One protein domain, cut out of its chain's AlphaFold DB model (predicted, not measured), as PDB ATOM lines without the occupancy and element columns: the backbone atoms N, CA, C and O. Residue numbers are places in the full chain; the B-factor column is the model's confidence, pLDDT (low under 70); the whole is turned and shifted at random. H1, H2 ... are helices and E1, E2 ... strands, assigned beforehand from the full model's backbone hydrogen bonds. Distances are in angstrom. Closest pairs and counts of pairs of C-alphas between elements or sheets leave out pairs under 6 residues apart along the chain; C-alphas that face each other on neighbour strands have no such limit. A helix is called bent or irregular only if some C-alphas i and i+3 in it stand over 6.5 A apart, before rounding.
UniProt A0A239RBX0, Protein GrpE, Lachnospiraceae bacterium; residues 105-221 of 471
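This is residues 105 to 221 of the 471 residues of the protein "Protein GrpE" of Lachnospiraceae bacterium (UniProt A0A239RBX0). A twisted sheet of five strands has helices on both faces: it curls round the short helix H1 on one face, while the long helix H3 and the small, irregular H2 cover parts of the other. A loop of residues 153 to 166 with no named element joins E3 to H2. The printed part has 117 residues, with three named helices and five named strands in the order H1 E1 E2 E3 H2 E4 H3 E5; the sheet, E3 E2 E1 E4 E5, is mixed, and so is the class, helices and strands. The whole is compact, with a radius of gyration of the C-alphas of 13.1 A and spans of 35 by 29 by 23 A.

H1, residues 105 to 114, is on the sheet, which curls round it; its closest C-alphas to E1, residues 118 to 125, are those of Ala 107 and Met 122, 6.6 A apart. E1, E2, residues 129 to 138, and E3, residues 141 to 152, form a meander, each strand the antiparallel neighbour of the one before, in two hairpins; N 122 and O 133 are 2.9 A apart, and N 136 and O 143 2.9 A, within hydrogen-bond range. E3 bends by 65 degrees at residue 146. H2, residues 167 to 174, lies over E3 at a height over the sheet of 8.9 A, on the opposite face from H1; their closest C-alphas, of Tyr 148 in E3 and Ser 168 in H2, are 5.1 A apart. E4, residues 179 to 184, is parallel to E1, with N 123 and O 181 at 2.8 A; E3, H2 and E4 form a split strand-helix-strand unit, with E2 and E1 between its strands, and a right-handed crossover. H3, residues 186 to 203, is on the sheet at a height of 8.0 A, over E4 and only just over E1, where 3 of its C-alphas fall. E5, residues 212 to 215, is parallel to E4, with N 182 and O 214 at 2.8 A; E4, H3 and E5 form a strand-helix-strand unit, two parallel neighbour strands with a helix between them in the chain, and its crossover is right-handed. H2 and H3 are close but not clearly touching, about perpendicular at 83 degrees, with the C-alphas of Phe 172 and Ile 200 closest at 7.6 A. In H1 and H3 every O i to N i+4 pair is within hydrogen-bond range; in H2 0 of 4 are, with 3 of 5 O i to N i+3 pairs.

H1 begins at C-alpha 105 (79.499, 128.744, 127.251). E1, E2 and E3 measure 22.3, 28.7 and 29.6 A from first to last C-alpha. H2 is irregular, with C-alphas 169 and 172 8.8 A apart. H3 measures 25.8 A and E4 16.8 A; E5 ends at C-alpha 215 (78.544, 141.310, 135.146).

The C-alphas of Glu 139 and Ser 156 are the two farthest apart, 37.6 A. The printed part has no cut, and the link from E3 to H2 is long. Mean pLDDT of the printed part is 86.5; residues 166 to 170, 173 to 174 and 204 to 209 are under 70.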
ATOM      1  N   ALA A 105      80.229 129.257 126.100       96.00
ATOM      2  CA  ALA A 105      79.499 128.744 127.251       96.00
ATOM      3  C   ALA A 105      78.719 129.865 127.955       96.00
ATOM      4  O   ALA A 105      77.531 129.708 128.231       96.00
ATOM      5  N   MET A 106      79.351 131.026 128.158       96.56
ATOM      6  CA  MET A 106      78.668 132.212 128.686       96.56
ATOM      7  C   MET A 106      77.540 132.714 127.781       96.56
ATOM      8  O   MET A 106      76.517 133.171 128.290       96.56
ATOM      9  N   ALA A 107      77.721 132.648 126.462       95.81
ATOM     10  CA  ALA A 107      76.711 133.048 125.493       95.81
ATOM     11  C   ALA A 107      75.458 132.166 125.621       95.81
ATOM     12  O   ALA A 107      74.350 132.678 125.773       95.81
ATOM     13  N   TYR A 108      75.644 130.845 125.680       93.31
ATOM     14  CA  TYR A 108      74.568 129.885 125.941       93.31
ATOM     15  C   TYR A 108      73.865 130.137 127.270       93.31
ATOM     16  O   TYR A 108      72.638 130.188 127.321       93.31
ATOM     17  N   TYR A 109      74.642 130.320 128.339       94.50
ATOM     18  CA  TYR A 109      74.096 130.616 129.657       94.50
ATOM     19  C   TYR A 109      73.245 131.887 129.633       94.50
ATOM     20  O   TYR A 109      72.101 131.875 130.075       94.50
ATOM     21  N   SER A 110      73.772 132.966 129.052       94.12
ATOM     22  CA  SER A 110      73.079 134.254 129.001       94.12
ATOM     23  C   SER A 110      71.800 134.204 128.163       94.12
ATOM     24  O   SER A 110      70.810 134.847 128.516       94.12
ATOM     25  N   TYR A 111      71.796 133.423 127.080       93.25
ATOM     26  CA  TYR A 111      70.596 133.186 126.282       93.25
ATOM     27  C   TYR A 111      69.515 132.466 127.099       93.25
ATOM     28  O   TYR A 111      68.377 132.924 127.158       93.25
ATOM     29  N   VAL A 112      69.872 131.359 127.756       90.56
ATOM     30  CA  VAL A 112      68.917 130.503 128.476       90.56
ATOM     31  C   VAL A 112      68.395 131.173 129.750       90.56
ATOM     32  O   VAL A 112      67.187 131.198 129.968       90.56
ATOM     33  N   GLU A 113      69.279 131.748 130.566       90.38
ATOM     34  CA  GLU A 113      68.916 132.299 131.880       90.38
ATOM     35  C   GLU A 113      68.350 133.720 131.808       90.38
ATOM     36  O   GLU A 113      67.463 134.076 132.586       90.38
ATOM     37  N   PHE A 114      68.838 134.553 130.881       89.19
ATOM     38  CA  PHE A 114      68.429 135.962 130.799       89.19
ATOM     39  C   PHE A 114      67.609 136.301 129.555       89.19
ATOM     40  O   PHE A 114      67.111 137.423 129.458       89.19
ATOM     41  N   GLY A 115      67.459 135.376 128.602       90.25
ATOM     42  CA  GLY A 115      66.802 135.670 127.329       90.25
ATOM     43  C   GLY A 115      67.565 136.705 126.498       90.25
ATOM     44  O   GLY A 115      66.933 137.502 125.804       90.25
ATOM     45  N   ALA A 116      68.900 136.742 126.608       91.81
ATOM     46  CA  ALA A 116      69.734 137.636 125.806       91.81
ATOM     47  C   ALA A 116      69.478 137.397 124.305       91.81
ATOM     48  O   ALA A 116      69.409 136.255 123.861       91.81
ATOM     49  N   ALA A 117      69.311 138.467 123.528       93.69
ATOM     50  CA  ALA A 117      68.985 138.393 122.105       93.69
ATOM     51  C   ALA A 117      69.614 139.566 121.340       93.69
ATOM     52  O   ALA A 117      69.822 140.645 121.900       93.69
ATOM     53  N   GLY A 118      69.866 139.366 120.047       94.88
ATOM     54  CA  GLY A 118      70.567 140.313 119.185       94.88
ATOM     55  C   GLY A 118      72.095 140.231 119.313       94.88
ATOM     56  O   GLY A 118      72.619 139.209 119.763       94.88
ATOM     57  N   PRO A 119      72.820 141.278 118.875       94.06
ATOM     58  CA  PRO A 119      74.276 141.328 118.961       94.06
ATOM     59  C   PRO A 119      74.724 141.548 120.413       94.06
ATOM     60  O   PRO A 119      74.216 142.443 121.091       94.06
ATOM     61  N   VAL A 120      75.660 140.739 120.903       94.25
ATOM     62  CA  VAL A 120      76.210 140.831 122.263       94.25
ATOM     63  C   VAL A 120      77.706 140.528 122.275       94.25
ATOM     64  O   VAL A 120      78.183 139.628 121.590       94.25
ATOM     65  N   LEU A 121      78.453 141.216 123.139       94.50
ATOM     66  CA  LEU A 121      79.837 140.858 123.439       94.50
ATOM     67  C   LEU A 121      79.899 140.007 124.703       94.50
ATOM     68  O   LEU A 121      79.315 140.350 125.730       94.50
ATOM     69  N   MET A 122      80.675 138.933 124.651       96.44
ATOM     70  CA  MET A 122      80.985 138.099 125.808       96.44
ATOM     71  C   MET A 122      82.436 138.315 126.200       96.44
ATOM     72  O   MET A 122      83.331 138.206 125.363       96.44
ATOM     73  N   ALA A 123      82.674 138.601 127.475       95.88
ATOM     74  CA  ALA A 123      83.997 138.816 128.029       95.88
ATOM     75  C   ALA A 123      84.266 137.871 129.202       95.88
ATOM     76  O   ALA A 123      83.532 137.843 130.185       95.88
ATOM     77  N   PHE A 124      85.371 137.141 129.141       94.81
ATOM     78  CA  PHE A 124      85.824 136.311 130.244       94.81
ATOM     79  C   PHE A 124      87.131 136.850 130.819       94.81
ATOM     80  O   PHE A 124      88.158 136.892 130.139       94.81
ATOM     81  N   ALA A 125      87.098 137.295 132.076       92.88
ATOM     82  CA  ALA A 125      88.196 138.001 132.725       92.88
ATOM     83  C   ALA A 125      88.749 137.213 133.924       92.88
ATOM     84  O   ALA A 125      88.174 137.175 135.017       92.88
ATOM     85  N   SER A 126      89.933 136.632 133.748       87.69
ATOM     86  CA  SER A 126      90.661 135.904 134.792       87.69
ATOM     87  C   SER A 126      91.939 136.648 135.208       87.69
ATOM     88  O   SER A 126      92.346 137.620 134.563       87.69
ATOM     89  N   PRO A 127      92.628 136.231 136.289       83.25
ATOM     90  CA  PRO A 127      93.844 136.906 136.736       83.25
ATOM     91  C   PRO A 127      94.983 136.979 135.717       83.25
ATOM     92  O   PRO A 127      95.864 137.828 135.872       83.25
ATOM     93  N   ALA A 128      94.990 136.093 134.722       79.31
ATOM     94  CA  ALA A 128      96.057 135.996 133.735       79.31
ATOM     95  C   ALA A 128      95.590 136.182 132.294       79.31
ATOM     96  O   ALA A 128      96.438 136.442 131.437       79.31
ATOM     97  N   LYS A 129      94.292 136.027 132.016       87.06
ATOM     98  CA  LYS A 129      93.742 136.077 130.665       87.06
ATOM     99  C   LYS A 129      92.502 136.955 130.577       87.06
ATOM    100  O   LYS A 129      91.756 137.089 131.546       87.06
ATOM    101  N   LEU A 130      92.300 137.511 129.393       92.12
ATOM    102  CA  LEU A 130      91.063 138.148 128.972       92.12
ATOM    103  C   LEU A 130      90.673 137.543 127.626       92.12
ATOM    104  O   LEU A 130      91.506 137.540 126.720       92.12
ATOM    105  N   SER A 131      89.434 137.081 127.521       94.06
ATOM    106  CA  SER A 131      88.800 136.678 126.266       94.06
ATOM    107  C   SER A 131      87.630 137.616 125.986       94.06
ATOM    108  O   SER A 131      86.890 137.934 126.913       94.06
ATOM    109  N   VAL A 132      87.472 138.086 124.751       94.75
ATOM    110  CA  VAL A 132      86.351 138.919 124.296       94.75
ATOM    111  C   VAL A 132      85.961 138.478 122.891       94.75
ATOM    112  O   VAL A 132      86.788 138.566 121.981       94.75
ATOM    113  N   ALA A 133      84.713 138.052 122.719       94.25
ATOM    114  CA  ALA A 133      84.171 137.596 121.443       94.25
ATOM    115  C   ALA A 133      82.763 138.159 121.197       94.25
ATOM    116  O   ALA A 133      82.022 138.433 122.146       94.25
ATOM    117  N   ASP A 134      82.432 138.345 119.921       93.12
ATOM    118  CA  ASP A 134      81.131 138.807 119.440       93.12
ATOM    119  C   ASP A 134      80.198 137.643 119.161       93.12
ATOM    120  O   ASP A 134      80.601 136.631 118.575       93.12
ATOM    121  N   TYR A 135      78.933 137.838 119.507       95.50
ATOM    122  CA  TYR A 135      77.882 136.870 119.272       95.50
ATOM    123  C   TYR A 135      76.632 137.533 118.725       95.50
ATOM    124  O   TYR A 135      76.300 138.661 119.079       95.50
ATOM    125  N   TYR A 136      75.891 136.781 117.923       95.31
ATOM    126  CA  TYR A 136      74.515 137.087 117.575       95.31
ATOM    127  C   TYR A 136      73.597 135.990 118.110       95.31
ATOM    128  O   TYR A 136      73.873 134.799 117.948       95.31
ATOM    129  N   MET A 137      72.521 136.393 118.783       95.75
ATOM    130  CA  MET A 137      71.562 135.478 119.398       95.75
ATOM    131  C   MET A 137      70.157 135.700 118.852       95.75
ATOM    132  O   MET A 137      69.599 136.783 119.026       95.75
ATOM    133  N   ASP A 138      69.561 134.678 118.244       94.44
ATOM    134  CA  ASP A 138      68.191 134.760 117.731       94.44
ATOM    135  C   ASP A 138      67.518 133.386 117.624       94.44
ATOM    136  O   ASP A 138      68.155 132.400 117.259       94.44
ATOM    137  N   GLU A 139      66.226 133.319 117.956       90.38
ATOM    138  CA  GLU A 139      65.384 132.110 117.850       90.38
ATOM    139  C   GLU A 139      66.047 130.793 118.335       90.38
ATOM    140  O   GLU A 139      65.937 129.741 117.703       90.38
ATOM    141  N   GLY A 140      66.758 130.830 119.465       87.38
ATOM    142  CA  GLY A 140      67.447 129.667 120.047       87.38
ATOM    143  C   GLY A 140      68.858 129.433 119.509       87.38
ATOM    144  O   GLY A 140      69.550 128.533 119.979       87.38
ATOM    145  N   THR A 141      69.301 130.227 118.539       94.94
ATOM    146  CA  THR A 141      70.631 130.149 117.932       94.94
ATOM    147  C   THR A 141      71.591 131.106 118.624       94.94
ATOM    148  O   THR A 141      71.277 132.277 118.797       94.94
ATOM    149  N   VAL A 142      72.769 130.603 118.986       96.25
ATOM    150  CA  VAL A 142      73.919 131.358 119.486       96.25
ATOM    151  C   VAL A 142      75.041 131.212 118.462       96.25
ATOM    152  O   VAL A 142      75.615 130.132 118.306       96.25
ATOM    153  N   GLU A 143      75.331 132.284 117.737       95.81
ATOM    154  CA  GLU A 143      76.341 132.322 116.680       95.81
ATOM    155  C   GLU A 143      77.521 133.181 117.115       95.81
ATOM    156  O   GLU A 143      77.328 134.339 117.478       95.81
ATOM    157  N   ARG A 144      78.741 132.634 117.080       95.00
ATOM    158  CA  ARG A 144      79.955 133.449 117.202       95.00
ATOM    159  C   ARG A 144      80.238 134.125 115.866       95.00
ATOM    160  O   ARG A 144      80.315 133.438 114.851       95.00
ATOM    161  N   LEU A 145      80.494 135.431 115.898       91.00
ATOM    162  CA  LEU A 145      80.897 136.190 114.712       91.00
ATOM    163  C   LEU A 145      82.415 136.411 114.638       91.00
ATOM    164  O   LEU A 145      82.996 136.233 113.573       91.00
ATOM    165  N   ASP A 146      83.063 136.796 115.744       89.00
ATOM    166  CA  ASP A 146      84.505 137.113 115.769       89.00
ATOM    167  C   ASP A 146      85.081 136.974 117.192       89.00
ATOM    168  O   ASP A 146      84.391 137.229 118.187       89.00
ATOM    169  N   THR A 147      86.357 136.605 117.298       91.62
ATOM    170  CA  THR A 147      87.141 136.615 118.538       91.62
ATOM    171  C   THR A 147      88.140 137.776 118.520       91.62
ATOM    172  O   THR A 147      89.203 137.735 117.896       91.62
ATOM    173  N   TYR A 148      87.865 138.829 119.290       89.50
ATOM    174  CA  TYR A 148      88.667 140.052 119.242       89.50
ATOM    175  C   TYR A 148      89.921 140.005 120.116       89.50
ATOM    176  O   TYR A 148      91.017 140.376 119.683       89.50
ATOM    177  N   ILE A 149      89.760 139.579 121.367       89.19
ATOM    178  CA  ILE A 149      90.837 139.490 122.353       89.19
ATOM    179  C   ILE A 149      90.823 138.067 122.875       89.19
ATOM    180  O   ILE A 149      89.794 137.634 123.373       89.19
ATOM    181  N   ALA A 150      91.949 137.365 122.835       86.88
ATOM    182  CA  ALA A 150      92.121 136.215 123.707       86.88
ATOM    183  C   ALA A 150      93.595 136.000 124.041       86.88
ATOM    184  O   ALA A 150      94.486 136.050 123.189       86.88
ATOM    185  N   GLY A 151      93.856 135.791 125.328       86.06
ATOM    186  CA  GLY A 151      95.188 135.519 125.845       86.06
ATOM    187  C   GLY A 151      95.558 136.430 127.003       86.06
ATOM    188  O   GLY A 151      94.707 136.875 127.773       86.06
ATOM    189  N   ARG A 152      96.863 136.664 127.185       85.38
ATOM    190  CA  ARG A 152      97.372 137.287 128.413       85.38
ATOM    191  C   ARG A 152      96.898 138.725 128.585       85.38
ATOM    192  O   ARG A 152      97.109 139.573 127.723       85.38
ATOM    193  N   TRP A 153      96.384 139.014 129.774       87.88
ATOM    194  CA  TRP A 153      96.019 140.361 130.183       87.88
ATOM    195  C   TRP A 153      96.240 140.542 131.684       87.88
ATOM    196  O   TRP A 153      95.922 139.674 132.490       87.88
ATOM    197  N   ASN A 154      96.829 141.675 132.065       82.44
ATOM    198  CA  ASN A 154      97.238 141.946 133.447       82.44
ATOM    199  C   ASN A 154      96.306 142.919 134.188       82.44
ATOM    200  O   ASN A 154      96.592 143.273 135.333       82.44
ATOM    201  N   GLY A 155      95.214 143.361 133.558       80.50
ATOM    202  CA  GLY A 155      94.272 144.316 134.144       80.50
ATOM    203  C   GLY A 155      94.571 145.793 133.877       80.50
ATOM    204  O   GLY A 155      93.839 146.632 134.382       80.50
ATOM    205  N   SER A 156      95.647 146.137 133.154       77.75
ATOM    206  CA  SER A 156      96.101 147.538 133.060       77.75
ATOM    207  C   SER A 156      95.414 148.370 131.973       77.75
ATOM    208  O   SER A 156      94.946 149.472 132.240       77.75
ATOM    209  N   SER A 157      95.406 147.894 130.729       85.06
ATOM    210  CA  SER A 157      94.773 148.567 129.593       85.06
ATOM    211  C   SER A 157      94.375 147.532 128.557       85.06
ATOM    212  O   SER A 157      95.155 146.621 128.264       85.06
ATOM    213  N   ILE A 158      93.183 147.686 127.982       85.25
ATOM    214  CA  ILE A 158      92.705 146.812 126.907       85.25
ATOM    215  C   ILE A 158      93.569 146.964 125.643       85.25
ATOM    216  O   ILE A 158      93.796 145.988 124.953       85.25
ATOM    217  N   GLN A 159      94.175 148.140 125.405       81.56
ATOM    218  CA  GLN A 159      95.075 148.389 124.260       81.56
ATOM    219  C   GLN A 159      96.342 147.528 124.296       81.56
ATOM    220  O   GLN A 159      97.030 147.389 123.291       81.56
ATOM    221  N   LYS A 160      96.687 147.003 125.477       80.62
ATOM    222  CA  LYS A 160      97.828 146.108 125.688       80.62
ATOM    223  C   LYS A 160      97.401 144.645 125.816       80.62
ATOM    224  O   LYS A 160      98.244 143.811 126.144       80.62
ATOM    225  N   ALA A 161      96.113 144.347 125.650       84.56
ATOM    226  CA  ALA A 161      95.623 142.980 125.627       84.56
ATOM    227  C   ALA A 161      96.077 142.268 124.343       84.56
ATOM    228  O   ALA A 161      96.496 142.897 123.369       84.56
ATOM    229  N   ALA A 162      96.011 140.941 124.363       83.50
ATOM    230  CA  ALA A 162      96.336 140.106 123.219       83.50
ATOM    231  C   ALA A 162      95.186 140.124 122.196       83.50
ATOM    232  O   ALA A 162      94.328 139.246 122.205       83.50
ATOM    233  N   PHE A 163      95.160 141.139 121.330       85.38
ATOM    234  CA  PHE A 163      94.289 141.130 120.155       85.38
ATOM    235  C   PHE A 163      94.760 140.049 119.188       85.38
ATOM    236  O   PHE A 163      95.925 140.046 118.782       85.38
ATOM    237  N   ILE A 164      93.866 139.121 118.851       81.56
ATOM    238  CA  ILE A 164      94.217 137.980 118.000       81.56
ATOM    239  C   ILE A 164      94.218 138.383 116.530       81.56
ATOM    240  O   ILE A 164      95.171 138.087 115.809       81.56
ATOM    241  N   ASN A 165      93.195 139.117 116.107       72.12
ATOM    242  CA  ASN A 165      93.083 139.599 114.743       72.12
ATOM    243  C   ASN A 165      93.574 141.069 114.656       72.12
ATOM    244  O   ASN A 165      93.135 141.933 115.417       72.12
ATOM    245  N   PRO A 166      94.514 141.405 113.749       67.00
ATOM    246  CA  PRO A 166      95.001 142.776 113.593       67.00
ATOM    247  C   PRO A 166      93.908 143.796 113.243       67.00
ATOM    248  O   PRO A 166      94.041 144.968 113.608       67.00
ATOM    249  N   LEU A 167      92.845 143.363 112.552       64.12
ATOM    250  CA  LEU A 167      91.661 144.180 112.269       64.12
ATOM    251  C   LEU A 167      90.829 144.413 113.544       64.12
ATOM    252  O   LEU A 167      90.283 145.500 113.727       64.12
ATOM    253  N   SER A 168      90.862 143.464 114.484       68.19
ATOM    254  CA  SER A 168      90.198 143.513 115.796       68.19
ATOM    255  C   SER A 168      90.784 144.533 116.771       68.19
ATOM    256  O   SER A 168      90.162 144.842 117.785       68.19
ATOM    257  N   ASN A 169      91.918 145.169 116.444       65.19
ATOM    258  CA  ASN A 169      92.448 146.324 117.189       65.19
ATOM    259  C   ASN A 169      91.505 147.543 117.194       65.19
ATOM    260  O   ASN A 169      91.801 148.552 117.841       65.19
ATOM    261  N   ARG A 170      90.395 147.456 116.455       69.81
ATOM    262  CA  ARG A 170      89.283 148.400 116.438       69.81
ATOM    263  C   ARG A 170      87.976 147.737 116.872       69.81
ATOM    264  O   ARG A 170      86.948 147.999 116.269       69.81
ATOM    265  N   LEU A 171      88.023 146.885 117.897       72.38
ATOM    266  CA  LEU A 171      86.893 146.142 118.479       72.38
ATOM    267  C   LEU A 171      85.532 146.881 118.411       72.38
ATOM    268  O   LEU A 171      84.548 146.292 117.987       72.38
ATOM    269  N   PHE A 172      85.475 148.181 118.731       72.12
ATOM    270  CA  PHE A 172      84.227 148.975 118.741       72.12
ATOM    271  C   PHE A 172      83.934 149.810 117.483       72.12
ATOM    272  O   PHE A 172      82.974 150.578 117.475       72.12
ATOM    273  N   ASP A 173      84.751 149.684 116.438       69.94
ATOM    274  CA  ASP A 173      84.415 150.151 115.086       69.94
ATOM    275  C   ASP A 173      83.766 149.043 114.241       69.94
ATOM    276  O   ASP A 173      83.282 149.330 113.148       69.94
ATOM    277  N   VAL A 174      83.809 147.790 114.706       69.62
ATOM    278  CA  VAL A 174      83.390 146.605 113.935       69.62
ATOM    279  C   VAL A 174      82.236 145.829 114.570       69.62
ATOM    280  O   VAL A 174      81.546 145.117 113.851       69.62
ATOM    281  N   THR A 175      81.994 145.990 115.875       76.25
ATOM    282  CA  THR A 175      80.862 145.364 116.575       76.25
ATOM    283  C   THR A 175      79.654 146.296 116.670       76.25
ATOM    284  O   THR A 175      79.788 147.467 117.047       76.25
ATOM    285  N   ASP A 176      78.466 145.752 116.403       81.88
ATOM    286  CA  ASP A 176      77.172 146.418 116.610       81.88
ATOM    287  C   ASP A 176      76.597 146.167 118.019       81.88
ATOM    288  O   ASP A 176      75.502 146.628 118.344       81.88
ATOM    289  N   SER A 177      77.329 145.449 118.876       86.75
ATOM    290  CA  SER A 177      76.866 145.005 120.190       86.75
ATOM    291  C   SER A 177      76.685 146.167 121.183       86.75
ATOM    292  O   SER A 177      77.666 146.821 121.551       86.75
ATOM    293  N   PRO A 178      75.458 146.411 121.689       87.88
ATOM    294  CA  PRO A 178      75.183 147.466 122.664       87.88
ATOM    295  C   PRO A 178      75.501 147.042 124.104       87.88
ATOM    296  O   PRO A 178      75.447 147.869 125.011       87.88
ATOM    297  N   ILE A 179      75.804 145.763 124.332       91.62
ATOM    298  CA  ILE A 179      75.993 145.177 125.658       91.62
ATOM    299  C   ILE A 179      77.210 144.253 125.690       91.62
ATOM    300  O   ILE A 179      77.484 143.513 124.743       91.62
ATOM    301  N   VAL A 180      77.923 144.288 126.812       93.81
ATOM    302  CA  VAL A 180      79.019 143.383 127.150       93.81
ATOM    303  C   VAL A 180      78.644 142.610 128.407       93.81
ATOM    304  O   VAL A 180      78.566 143.183 129.495       93.81
ATOM    305  N   TYR A 181      78.477 141.300 128.266       96.12
ATOM    306  CA  TYR A 181      78.340 140.369 129.378       96.12
ATOM    307  C   TYR A 181      79.717 139.889 129.822       96.12
ATOM    308  O   TYR A 181      80.492 139.380 129.016       96.12
ATOM    309  N   CYS A 182      80.041 140.042 131.104       96.19
ATOM    310  CA  CYS A 182      81.365 139.732 131.629       96.19
ATOM    311  C   CYS A 182      81.315 138.774 132.818       96.19
ATOM    312  O   CYS A 182      80.656 139.064 133.815       96.19
ATOM    313  N   ALA A 183      82.058 137.670 132.747       94.88
ATOM    314  CA  ALA A 183      82.221 136.718 133.843       94.88
ATOM    315  C   ALA A 183      83.703 136.480 134.158       94.88
ATOM    316  O   ALA A 183      84.600 136.824 133.387       94.88
ATOM    317  N   GLY A 184      83.961 135.883 135.321       91.81
ATOM    318  CA  GLY A 184      85.302 135.594 135.817       91.81
ATOM    319  C   GLY A 184      85.502 136.120 137.234       91.81
ATOM    320  O   GLY A 184      84.567 136.181 138.032       91.81
ATOM    321  N   THR A 185      86.734 136.483 137.589       89.94
ATOM    322  CA  THR A 185      87.009 137.018 138.934       89.94
ATOM    323  C   THR A 185      86.536 138.467 139.044       89.94
ATOM    324  O   THR A 185      86.897 139.282 138.195       89.94
ATOM    325  N   MET A 186      85.813 138.807 140.115       91.25
ATOM    326  CA  MET A 186      85.194 140.130 140.315       91.25
ATOM    327  C   MET A 186      86.155 141.302 140.059       91.25
ATOM    328  O   MET A 186      85.851 142.186 139.260       91.25
ATOM    329  N   ASP A 187      87.351 141.280 140.655       91.88
ATOM    330  CA  ASP A 187      88.355 142.336 140.455       91.88
ATOM    331  C   ASP A 187      88.769 142.489 138.984       91.88
ATOM    332  O   ASP A 187      89.080 143.588 138.523       91.88
ATOM    333  N   ARG A 188      88.803 141.397 138.216       92.25
ATOM    334  CA  ARG A 188      89.182 141.429 136.797       92.25
ATOM    335  C   ARG A 188      88.044 141.914 135.918       92.25
ATOM    336  O   ARG A 188      88.322 142.709 135.025       92.25
ATOM    337  N   CYS A 189      86.804 141.544 136.223       93.88
ATOM    338  CA  CYS A 189      85.628 142.098 135.557       93.88
ATOM    339  C   CYS A 189      85.554 143.622 135.745       93.88
ATOM    340  O   CYS A 189      85.402 144.351 134.769       93.88
ATOM    341  N   LEU A 190      85.764 144.120 136.972       93.31
ATOM    342  CA  LEU A 190      85.769 145.560 137.267       93.31
ATOM    343  C   LEU A 190      86.919 146.304 136.569       93.31
ATOM    344  O   LEU A 190      86.721 147.377 135.998       93.31
ATOM    345  N   ASN A 191      88.127 145.730 136.573       93.00
ATOM    346  CA  ASN A 191      89.256 146.303 135.833       93.00
ATOM    347  C   ASN A 191      88.994 146.336 134.323       93.00
ATOM    348  O   ASN A 191      89.464 147.249 133.637       93.00
ATOM    349  N   PHE A 192      88.278 145.338 133.802       93.75
ATOM    350  CA  PHE A 192      87.956 145.248 132.388       93.75
ATOM    351  C   PHE A 192      86.932 146.315 132.012       93.75
ATOM    352  O   PHE A 192      87.217 147.084 131.102       93.75
ATOM    353  N   ASP A 193      85.845 146.464 132.774       93.25
ATOM    354  CA  ASP A 193      84.861 147.544 132.609       93.25
ATOM    355  C   ASP A 193      85.525 148.935 132.612       93.25
ATOM    356  O   ASP A 193      85.349 149.743 131.696       93.25
ATOM    357  N   GLN A 194      86.389 149.207 133.594       91.69
ATOM    358  CA  GLN A 194      87.099 150.485 133.653       91.69
ATOM    359  C   GLN A 194      88.043 150.684 132.452       91.69
ATOM    360  O   GLN A 194      88.115 151.777 131.884       91.69
ATOM    361  N   SER A 195      88.774 149.638 132.055       90.44
ATOM    362  CA  SER A 195      89.676 149.679 130.894       90.44
ATOM    363  C   SER A 195      88.917 149.875 129.583       90.44
ATOM    364  O   SER A 195      89.386 150.603 128.708       90.44
ATOM    365  N   LEU A 196      87.748 149.253 129.468       88.44
ATOM    366  CA  LEU A 196      86.828 149.350 128.349       88.44
ATOM    367  C   LEU A 196      86.315 150.788 128.190       88.44
ATOM    368  O   LEU A 196      86.500 151.394 127.135       88.44
ATOM    369  N   LYS A 197      85.791 151.391 129.263       87.50
ATOM    370  CA  LYS A 197      85.344 152.800 129.279       87.50
ATOM    371  C   LYS A 197      86.465 153.775 128.902       87.50
ATOM    372  O   LYS A 197      86.262 154.727 128.140       87.50
ATOM    373  N   ASN A 198      87.680 153.522 129.388       86.88
ATOM    374  CA  ASN A 198      88.857 154.320 129.036       86.88
ATOM    375  C   ASN A 198      89.240 154.162 127.551       86.88
ATOM    376  O   ASN A 198      89.680 155.115 126.906       86.88
ATOM    377  N   TYR A 199      89.079 152.967 126.982       84.06
ATOM    378  CA  TYR A 199      89.360 152.715 125.571       84.06
ATOM    379  C   TYR A 199      88.358 153.417 124.656       84.06
ATOM    380  O   TYR A 199      88.779 154.141 123.754       84.06
ATOM    381  N   ILE A 200      87.059 153.287 124.937       81.81
ATOM    382  CA  ILE A 200      85.987 153.949 124.178       81.81
ATOM    383  C   ILE A 200      86.172 155.473 124.204       81.81
ATOM    384  O   ILE A 200      86.150 156.131 123.165       81.81
ATOM    385  N   SER A 201      86.449 156.051 125.378       80.56
ATOM    386  CA  SER A 201      86.663 157.502 125.498       80.56
ATOM    387  C   SER A 201      87.933 158.007 124.798       80.56
ATOM    388  O   SER A 201      87.948 159.140 124.319       80.56
ATOM    389  N   SER A 202      88.993 157.193 124.711       78.75
ATOM    390  CA  SER A 202      90.281 157.605 124.125       78.75
ATOM    391  C   SER A 202      90.397 157.397 122.615       78.75
ATOM    392  O   SER A 202      91.169 158.103 121.969       78.75
ATOM    393  N   THR A 203      89.646 156.458 122.038       71.44
ATOM    394  CA  THR A 203      89.739 156.111 120.608       71.44
ATOM    395  C   THR A 203      88.821 156.944 119.710       71.44
ATOM    396  O   THR A 203      88.927 156.861 118.490       71.44
ATOM    397  N   ASN A 204      87.986 157.815 120.294       63.69
ATOM    398  CA  ASN A 204      87.004 158.649 119.589       63.69
ATOM    399  C   ASN A 204      86.131 157.829 118.616       63.69
ATOM    400  O   ASN A 204      85.734 158.331 117.566       63.69
ATOM    401  N   THR A 205      85.845 156.575 118.978       63.03
ATOM    402  CA  THR A 205      84.945 155.682 118.248       63.03
ATOM    403  C   THR A 205      83.541 156.300 118.216       63.03
ATOM    404  O   THR A 205      83.085 156.947 119.171       63.03
ATOM    405  N   PHE A 206      82.879 156.203 117.062       53.56
ATOM    406  CA  PHE A 206      81.598 156.879 116.807       53.56
ATOM    407  C   PHE A 206      80.390 155.940 116.871       53.56
ATOM    408  O   PHE A 206      79.287 156.437 117.075       53.56
ATOM    409  N   TYR A 207      80.587 154.627 116.723       62.38
ATOM    410  CA  TYR A 207      79.489 153.664 116.608       62.38
ATOM    411  C   TYR A 207      78.881 153.259 117.956       62.38
ATOM    412  O   TYR A 207      77.665 153.269 118.083       62.38
ATOM    413  N   ASN A 208      79.696 153.003 118.985       63.62
ATOM    414  CA  ASN A 208      79.209 152.457 120.256       63.62
ATOM    415  C   ASN A 208      79.811 153.176 121.478       63.62
ATOM    416  O   ASN A 208      80.744 152.696 122.121       63.62
ATOM    417  N   ARG A 209      79.290 154.373 121.794       66.31
ATOM    418  CA  ARG A 209      79.704 155.148 122.987       66.31
ATOM    419  C   ARG A 209      78.988 154.740 124.273       66.31
ATOM    420  O   ARG A 209      79.542 154.956 125.348       66.31
ATOM    421  N   ASP A 210      77.813 154.134 124.146       74.81
ATOM    422  CA  ASP A 210      76.917 153.800 125.255       74.81
ATOM    423  C   ASP A 210      76.800 152.278 125.443       74.81
ATOM    424  O   ASP A 210      75.707 151.752 125.629       74.81
ATOM    425  N   ILE A 211      77.927 151.557 125.368       85.12
ATOM    426  CA  ILE A 211      77.949 150.114 125.655       85.12
ATOM    427  C   ILE A 211      77.589 149.885 127.122       85.12
ATOM    428  O   ILE A 211      78.250 150.403 128.031       85.12
ATOM    429  N   GLU A 212      76.571 149.066 127.353       90.56
ATOM    430  CA  GLU A 212      76.196 148.606 128.678       90.56
ATOM    431  C   GLU A 212      77.119 147.469 129.128       90.56
ATOM    432  O   GLU A 212      77.351 146.507 128.402       90.56
ATOM    433  N   PHE A 213      77.647 147.560 130.347       93.25
ATOM    434  CA  PHE A 213      78.435 146.489 130.949       93.25
ATOM    435  C   PHE A 213      77.592 145.741 131.979       93.25
ATOM    436  O   PHE A 213      77.167 146.331 132.975       93.25
ATOM    437  N   GLN A 214      77.403 144.438 131.775       94.31
ATOM    438  CA  GLN A 214      76.695 143.564 132.699       94.31
ATOM    439  C   GLN A 214      77.620 142.460 133.204       94.31
ATOM    440  O   GLN A 214      78.162 141.665 132.441       94.31
ATOM    441  N   MET A 215      77.805 142.400 134.521       93.75
ATOM    442  CA  MET A 215      78.544 141.310 135.146       93.75
ATOM    443  C   MET A 215      77.615 140.112 135.353       93.75
ATOM    444  O   MET A 215      76.523 140.265 135.897       93.75
ATOM    445  N   VAL A 216      78.073 138.931 134.953       92.31
ATOM    446  CA  VAL A 216      77.351 137.661 135.073       92.31
ATOM    447  C   VAL A 216      77.978 136.810 136.181       92.31
ATOM    448  O   VAL A 216      79.125 137.036 136.577       92.31
ATOM    449  N   ASP A 217      77.220 135.843 136.707       87.12
ATOM    450  CA  ASP A 217      77.698 134.913 137.730       87.12
ATOM    451  C   ASP A 217      78.988 134.191 137.295       87.12
ATOM    452  O   ASP A 217      79.178 133.799 136.144       87.12
ATOM    453  N   SER A 218      79.870 133.964 138.264       80.62
ATOM    454  CA  SER A 218      81.067 133.135 138.128       80.62
ATOM    455  C   SER A 218      80.804 131.689 137.673       80.62
ATOM    456  O   SER A 218      81.728 131.037 137.184       80.62
ATOM    457  N   GLN A 219      79.581 131.175 137.840       88.44
ATOM    458  CA  GLN A 219      79.162 129.845 137.390       88.44
ATOM    459  C   GLN A 219      78.669 129.816 135.938       88.44
ATOM    460  O   GLN A 219      78.533 128.727 135.385       88.44
ATOM    461  N   ALA A 220      78.494 130.971 135.285       93.56
ATOM    462  CA  ALA A 220      77.933 131.061 133.935       93.56
ATOM    463  C   ALA A 220      78.623 130.137 132.923       93.56
ATOM    464  O   ALA A 220      77.967 129.511 132.097       93.56
ATOM    465  N   VAL A 221      79.950 130.001 133.013       95.31
ATOM    466  CA  VAL A 221      80.702 129.091 132.140       95.31
ATOM    467  C   VAL A 221      80.311 127.634 132.392       95.31
ATOM    468  O   VAL A 221      79.979 126.922 131.452       95.31
TER     469      VAL A 221